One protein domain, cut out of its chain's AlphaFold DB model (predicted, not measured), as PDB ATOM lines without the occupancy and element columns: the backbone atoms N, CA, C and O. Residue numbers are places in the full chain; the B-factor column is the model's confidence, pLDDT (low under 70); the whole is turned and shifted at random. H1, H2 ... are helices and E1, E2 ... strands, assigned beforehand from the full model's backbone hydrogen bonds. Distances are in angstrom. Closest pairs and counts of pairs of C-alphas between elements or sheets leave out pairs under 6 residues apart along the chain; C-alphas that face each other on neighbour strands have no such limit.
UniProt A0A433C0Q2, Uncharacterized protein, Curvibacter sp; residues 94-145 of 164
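This is residues 94 to 145 of the 164 residues of an uncharacterized protein of Curvibacter sp (UniProt A0A433C0Q2). A small two-stranded hairpin, E1 and E2, has two short helices, H1 and H2, gathered at the end where E2 finishes, while a third short helix, H3, lies away from the other named elements near the last printed residues. The loop of residues 107 to 114 closes the hairpin at its other end, and residues 97 to 98 run beside E1 as a short extra pairing. The printed part has 52 residues, with two named strands and then three named helices, in the order E1, E2, H1, H2, H3; the two strands are antiparallel. The class is mixed, helices and strands, with under half of the residues in named elements. The whole is only just compact, close to loose, with a radius of gyration of the C-alphas of 11.8 A and spans of 36 by 26 by 18 A.

E1 is residues 103 to 106, 10.0 A long, with C-alpha 103 at (9.822, 4.655, -12.550). E2 is residues 115 to 119, 12.4 A long, and its C-alpha 119 is at (5.710, 4.830, -13.920). H1 is residues 120 to 123, 5.5 A long. H2 is residues 125 to 130, 8.6 A long. H3 is residues 136 to 141, 8.8 A long, ending with C-alpha 141 at (28.386, -9.765, -16.951).

E1 and E2 form a hairpin, antiparallel, with 165 degrees between their directions. C-alphas 103 and 119 face each other at 4.3 A. N 117 and O 104, at 2.8 A, and N 115 and O 106, at 2.9 A, are within hydrogen-bond range. Residues 97 to 98 pair antiparallel with residues 104 to 105 of E1. The closest C-alphas of E2 and H2 are those of Arg 118 and Ala 128, 6.0 A apart. The closest C-alphas of E1 and H2 are those of Phe 104 and Ala 128, 7.4 A apart. H1 and H2 are close but not clearly touching; their closest C-alphas, those of Val 120 and Ala 128, are 5.7 A apart. H3 is apart from E1, E2, H1 and H2. In H2 and H3 every O i to N i+4 pair is within hydrogen-bond range; H1, four residues, is too short for such a pair.

The two C-alphas farthest apart are those of Val 122 and Gln 145, 36.4 A. The printed part runs from 94 to 145 with no cut. The links E2 to H1, H1 to H2 and H2 to H3 are tight, the link E1 to E2 is short, and no link is long. The mean pLDDT of the printed part is 84.9; residue 94, residues 109 to 111 and residues 144 to 145 are under 70 in this predicted model.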
ATOM      1  N   SER A  94      24.065  -0.604 -16.925       67.12
ATOM      2  CA  SER A  94      24.168  -1.983 -16.432       67.12
ATOM      3  C   SER A  94      23.283  -2.266 -15.217       67.12
ATOM      4  O   SER A  94      23.333  -3.366 -14.665       67.12
ATOM      5  N   TYR A  95      22.481  -1.286 -14.792       77.00
ATOM      6  CA  TYR A  95      21.547  -1.392 -13.677       77.00
ATOM      7  C   TYR A  95      20.113  -1.220 -14.161       77.00
ATOM      8  O   TYR A  95      19.805  -0.308 -14.921       77.00
ATOM      9  N   LEU A  96      19.225  -2.067 -13.647       85.06
ATOM     10  CA  LEU A  96      17.789  -1.850 -13.723       85.06
ATOM     11  C   LEU A  96      17.328  -1.297 -12.374       85.06
ATOM     12  O   LEU A  96      17.129  -2.063 -11.430       85.06
ATOM     13  N   MET A  97      17.236   0.026 -12.259       89.62
ATOM     14  CA  MET A  97      16.829   0.687 -11.019       89.62
ATOM     15  C   MET A  97      15.390   1.170 -11.135       89.62
ATOM     16  O   MET A  97      15.005   1.715 -12.164       89.62
ATOM     17  N   LEU A  98      14.616   0.967 -10.072       92.56
ATOM     18  CA  LEU A  98      13.256   1.474  -9.915       92.56
ATOM     19  C   LEU A  98      13.230   2.424  -8.726       92.56
ATOM     20  O   LEU A  98      13.717   2.079  -7.646       92.56
ATOM     21  N   ASP A  99      12.698   3.622  -8.932       93.38
ATOM     22  CA  ASP A  99      12.498   4.572  -7.848       93.38
ATOM     23  C   ASP A  99      11.230   4.225  -7.036       93.38
ATOM     24  O   ASP A  99      10.416   3.399  -7.463       93.38
ATOM     25  N   PRO A 100      11.018   4.851  -5.863       94.19
ATOM     26  CA  PRO A 100       9.824   4.604  -5.052       94.19
ATOM     27  C   PRO A 100       8.486   4.971  -5.717       94.19
ATOM     28  O   PRO A 100       7.443   4.621  -5.179       94.19
ATOM     29  N   LEU A 101       8.496   5.679  -6.854       94.25
ATOM     30  CA  LEU A 101       7.304   6.022  -7.639       94.25
ATOM     31  C   LEU A 101       7.066   5.030  -8.793       94.25
ATOM     32  O   LEU A 101       6.226   5.271  -9.667       94.25
ATOM     33  N   GLY A 102       7.828   3.934  -8.831       94.19
ATOM     34  CA  GLY A 102       7.707   2.886  -9.836       94.19
ATOM     35  C   GLY A 102       8.265   3.282 -11.201       94.19
ATOM     36  O   GLY A 102       7.822   2.738 -12.208       94.19
ATOM     37  N   ARG A 103       9.195   4.239 -11.284       94.50
ATOM     38  CA  ARG A 103       9.822   4.655 -12.550       94.50
ATOM     39  C   ARG A 103      11.201   4.031 -12.682       94.50
ATOM     40  O   ARG A 103      11.979   4.059 -11.727       94.50
ATOM     41  N   PHE A 104      11.518   3.499 -13.859       93.31
ATOM     42  CA  PHE A 104      12.896   3.144 -14.172       93.31
ATOM     43  C   PHE A 104      13.734   4.412 -14.213       93.31
ATOM     44  O   PHE A 104      13.264   5.441 -14.697       93.31
ATOM     45  N   PHE A 105      14.953   4.353 -13.687       90.88
ATOM     46  CA  PHE A 105      15.856   5.492 -13.729       90.88
ATOM     47  C   PHE A 105      17.307   5.058 -13.888       90.88
ATOM     48  O   PHE A 105      17.702   3.978 -13.447       90.88
ATOM     49  N   GLN A 106      18.102   5.905 -14.533       85.19
ATOM     50  CA  GLN A 106      19.534   5.691 -14.717       85.19
ATOM     51  C   GLN A 106      20.237   7.012 -14.993       85.19
ATOM     52  O   GLN A 106      19.624   7.970 -15.466       85.19
ATOM     53  N   ASN A 107      21.521   7.065 -14.672       79.88
ATOM     54  CA  ASN A 107      22.395   8.132 -15.127       79.88
ATOM     55  C   ASN A 107      22.820   7.837 -16.575       79.88
ATOM     56  O   ASN A 107      23.010   6.677 -16.944       79.88
ATOM     57  N   THR A 108      22.978   8.875 -17.388       71.88
ATOM     58  CA  THR A 108      23.482   8.768 -18.764       71.88
ATOM     59  C   THR A 108      24.802   9.522 -18.869       71.88
ATOM     60  O   THR A 108      25.023  10.497 -18.155       71.88
ATOM     61  N   ARG A 109      25.721   9.062 -19.730       65.19
ATOM     62  CA  ARG A 109      27.038   9.712 -19.903       65.19
ATOM     63  C   ARG A 109      26.925  11.182 -20.320       65.19
ATOM     64  O   ARG A 109      27.805  11.969 -19.992       65.19
ATOM     65  N   ASP A 110      25.837  11.532 -20.999       67.00
ATOM     66  CA  ASP A 110      25.646  12.842 -21.620       67.00
ATOM     67  C   ASP A 110      24.807  13.809 -20.764       67.00
ATOM     68  O   ASP A 110      24.612  14.959 -21.155       67.00
ATOM     69  N   CYS A 111      24.306  13.379 -19.597       64.94
ATOM     70  CA  CYS A 111      23.433  14.193 -18.750       64.94
ATOM     71  C   CYS A 111      23.885  14.189 -17.285       64.94
ATOM     72  O   CYS A 111      24.168  13.145 -16.700       64.94
ATOM     73  N   ARG A 112      23.895  15.372 -16.657       76.12
ATOM     74  CA  ARG A 112      24.017  15.474 -15.197       76.12
ATOM     75  C   ARG A 112      22.681  15.092 -14.561       76.12
ATOM     76  O   ARG A 112      21.651  15.682 -14.877       76.12
ATOM     77  N   GLY A 113      22.711  14.159 -13.615       81.88
ATOM     78  CA  GLY A 113      21.525  13.658 -12.925       81.88
ATOM     79  C   GLY A 113      21.004  12.333 -13.480       81.88
ATOM     80  O   GLY A 113      21.760  11.506 -13.984       81.88
ATOM     81  N   TYR A 114      19.701  12.114 -13.316       87.62
ATOM     82  CA  TYR A 114      19.023  10.873 -13.683       87.62
ATOM     83  C   TYR A 114      17.913  11.145 -14.692       87.62
ATOM     84  O   TYR A 114      17.177  12.126 -14.575       87.62
ATOM     85  N   GLU A 115      17.759  10.233 -15.644       89.25
ATOM     86  CA  GLU A 115      16.567  10.136 -16.482       89.25
ATOM     87  C   GLU A 115      15.544   9.217 -15.818       89.25
ATOM     88  O   GLU A 115      15.917   8.322 -15.059       89.25
ATOM     89  N   TYR A 116      14.259   9.415 -16.123       92.00
ATOM     90  CA  TYR A 116      13.162   8.646 -15.535       92.00
ATOM     91  C   TYR A 116      12.179   8.180 -16.609       92.00
ATOM     92  O   TYR A 116      11.771   8.962 -17.471       92.00
ATOM     93  N   SER A 117      11.748   6.924 -16.528       92.38
ATOM     94  CA  SER A 117      10.674   6.385 -17.359       92.38
ATOM     95  C   SER A 117       9.302   6.873 -16.891       92.38
ATOM     96  O   SER A 117       9.130   7.474 -15.825       92.38
ATOM     97  N   ARG A 118       8.273   6.516 -17.663       93.69
ATOM     98  CA  ARG A 118       6.893   6.502 -17.160       93.69
ATOM     99  C   ARG A 118       6.766   5.464 -16.040       93.69
ATOM    100  O   ARG A 118       7.436   4.432 -16.088       93.69
ATOM    101  N   SER A 119       5.920   5.743 -15.049       95.06
ATOM    102  CA  SER A 119       5.710   4.830 -13.920       95.06
ATOM    103  C   SER A 119       5.061   3.527 -14.383       95.06
ATOM    104  O   SER A 119       4.120   3.537 -15.184       95.06
ATOM    105  N   VAL A 120       5.559   2.413 -13.851       96.06
ATOM    106  CA  VAL A 120       5.022   1.062 -14.036       96.06
ATOM    107  C   VAL A 120       3.531   1.008 -13.702       96.06
ATOM    108  O   VAL A 120       2.794   0.330 -14.412       96.06
ATOM    109  N   ASP A 121       3.069   1.773 -12.715       95.19
ATOM    110  CA  ASP A 121       1.659   1.790 -12.304       95.19
ATOM    111  C   ASP A 121       0.746   2.481 -13.331       95.19
ATOM    112  O   ASP A 121      -0.455   2.231 -13.369       95.19
ATOM    113  N   VAL A 122       1.311   3.333 -14.195       95.44
ATOM    114  CA  VAL A 122       0.564   4.079 -15.221       95.44
ATOM    115  C   VAL A 122       0.519   3.324 -16.546       95.44
ATOM    116  O   VAL A 122      -0.502   3.338 -17.229       95.44
ATOM    117  N   VAL A 123       1.630   2.699 -16.948       95.75
ATOM    118  CA  VAL A 123       1.775   2.118 -18.301       95.75
ATOM    119  C   VAL A 123       1.949   0.601 -18.309       95.75
ATOM    120  O   VAL A 123       1.919  -0.017 -19.370       95.75
ATOM    121  N   GLY A 124       2.114  -0.014 -17.138       95.06
ATOM    122  CA  GLY A 124       2.434  -1.427 -16.974       95.06
ATOM    123  C   GLY A 124       3.930  -1.724 -17.126       95.06
ATOM    124  O   GLY A 124       4.642  -1.099 -17.913       95.06
ATOM    125  N   ALA A 125       4.410  -2.743 -16.403       92.25
ATOM    126  CA  ALA A 125       5.837  -3.085 -16.329       92.25
ATOM    127  C   ALA A 125       6.458  -3.403 -17.695       92.25
ATOM    128  O   ALA A 125       7.565  -2.963 -17.993       92.25
ATOM    129  N   ARG A 126       5.724  -4.131 -18.550       92.94
ATOM    130  CA  ARG A 126       6.179  -4.476 -19.904       92.94
ATOM    131  C   ARG A 126       6.432  -3.226 -20.739       92.94
ATOM    132  O   ARG A 126       7.473  -3.136 -21.375       92.94
ATOM    133  N   GLN A 127       5.494  -2.281 -20.742       93.38
ATOM    134  CA  GLN A 127       5.626  -1.066 -21.538       93.38
ATOM    135  C   GLN A 127       6.721  -0.161 -20.973       93.38
ATOM    136  O   GLN A 127       7.578   0.287 -21.725       93.38
ATOM    137  N   ALA A 128       6.731   0.049 -19.653       92.94
ATOM    138  CA  ALA A 128       7.754   0.849 -18.988       92.94
ATOM    139  C   ALA A 128       9.170   0.326 -19.283       92.94
ATOM    140  O   ALA A 128      10.073   1.129 -19.478       92.94
ATOM    141  N   PHE A 129       9.351  -1.001 -19.348       90.88
ATOM    142  CA  PHE A 129      10.644  -1.620 -19.640       90.88
ATOM    143  C   PHE A 129      11.012  -1.559 -21.128       90.88
ATOM    144  O   PHE A 129      12.154  -1.257 -21.447       90.88
ATOM    145  N   THR A 130      10.065  -1.807 -22.043       89.38
ATOM    146  CA  THR A 130      10.299  -1.694 -23.499       89.38
ATOM    147  C   THR A 130      10.709  -0.280 -23.901       89.38
ATOM    148  O   THR A 130      11.558  -0.106 -24.771       89.38
ATOM    149  N   ASP A 131      10.121   0.727 -23.257       85.25
ATOM    150  CA  ASP A 131      10.426   2.135 -23.514       85.25
ATOM    151  C   ASP A 131      11.741   2.585 -22.855       85.25
ATOM    152  O   ASP A 131      12.175   3.722 -23.052       85.25
ATOM    153  N   TRP A 132      12.369   1.721 -22.052       89.56
ATOM    154  CA  TRP A 132      13.571   2.035 -21.294       89.56
ATOM    155  C   TRP A 132      14.838   1.505 -21.969       89.56
ATOM    156  O   TRP A 132      14.875   0.408 -22.524       89.56
ATOM    157  N   ARG A 133      15.919   2.283 -21.894       83.31
ATOM    158  CA  ARG A 133      17.233   1.884 -22.413       83.31
ATOM    159  C   ARG A 133      17.924   0.998 -21.383       83.31
ATOM    160  O   ARG A 133      18.220   1.466 -20.294       83.31
ATOM    161  N   PHE A 134      18.197  -0.262 -21.715       83.69
ATOM    162  CA  PHE A 134      18.832  -1.203 -20.788       83.69
ATOM    163  C   PHE A 134      19.846  -2.112 -21.491       83.69
ATOM    164  O   PHE A 134      19.499  -2.865 -22.405       83.69
ATOM    165  N   ALA A 135      21.100  -2.100 -21.027       82.75
ATOM    166  CA  ALA A 135      22.163  -2.940 -21.565       82.75
ATOM    167  C   ALA A 135      22.189  -4.314 -20.870       82.75
ATOM    168  O   ALA A 135      23.008  -4.588 -19.988       82.75
ATOM    169  N   ALA A 136      21.306  -5.223 -21.298       82.62
ATOM    170  CA  ALA A 136      21.150  -6.551 -20.691       82.62
ATOM    171  C   ALA A 136      22.454  -7.376 -20.631       82.62
ATOM    172  O   ALA A 136      22.696  -8.092 -19.657       82.62
ATOM    173  N   ALA A 137      23.324  -7.256 -21.640       82.31
ATOM    174  CA  ALA A 137      24.613  -7.950 -21.668       82.31
ATOM    175  C   ALA A 137      25.576  -7.453 -20.572       82.31
ATOM    176  O   ALA A 137      26.242  -8.267 -19.920       82.31
ATOM    177  N   SER A 138      25.616  -6.136 -20.346       79.69
ATOM    178  CA  SER A 138      26.397  -5.502 -19.278       79.69
ATOM    179  C   SER A 138      25.841  -5.863 -17.905       79.69
ATOM    180  O   SER A 138      26.603  -6.205 -17.009       79.69
ATOM    181  N   PHE A 139      24.514  -5.896 -17.743       81.81
ATOM    182  CA  PHE A 139      23.896  -6.397 -16.513       81.81
ATOM    183  C   PHE A 139      24.311  -7.849 -16.228       81.81
ATOM    184  O   PHE A 139      24.786  -8.159 -15.137       81.81
ATOM    185  N   ALA A 140      24.213  -8.742 -17.219       81.38
ATOM    186  CA  ALA A 140      24.536 -10.159 -17.048       81.38
ATOM    187  C   ALA A 140      26.020 -10.415 -16.717       81.38
ATOM    188  O   ALA A 140      26.339 -11.340 -15.965       81.38
ATOM    189  N   SER A 141      26.952  -9.609 -17.240       78.75
ATOM    190  CA  SER A 141      28.386  -9.765 -16.951       78.75
ATOM    191  C   SER A 141      28.724  -9.543 -15.470       78.75
ATOM    192  O   SER A 141      29.606 -10.219 -14.940       78.75
ATOM    193  N   ARG A 142      27.959  -8.700 -14.761       73.25
ATOM    194  CA  ARG A 142      28.144  -8.402 -13.326       73.25
ATOM    195  C   ARG A 142      27.920  -9.606 -12.408       73.25
ATOM    196  O   ARG A 142      28.368  -9.585 -11.253       73.25
ATOM    197  N   TYR A 143      27.228 -10.628 -12.913       70.56
ATOM    198  CA  TYR A 143      26.833 -11.836 -12.186       70.56
ATOM    199  C   TYR A 143      27.500 -13.111 -12.722       70.56
ATOM    200  O   TYR A 143      27.191 -14.194 -12.243       70.56
ATOM    201  N   ARG A 144      28.442 -13.002 -13.672       65.31
ATOM    202  CA  ARG A 144      29.116 -14.158 -14.295       65.31
ATOM    203  C   ARG A 144      30.129 -14.886 -13.400       65.31
ATOM    204  O   ARG A 144      30.627 -15.934 -13.796       65.31
ATOM    205  N   GLN A 145      30.446 -14.362 -12.215       55.47
ATOM    206  CA  GLN A 145      31.223 -15.123 -11.234       55.47
ATOM    207  C   GLN A 145      30.353 -16.249 -10.666       55.47
ATOM    208  O   GLN A 145      29.196 -15.968 -10.335       55.47
TER     209      GLN A 145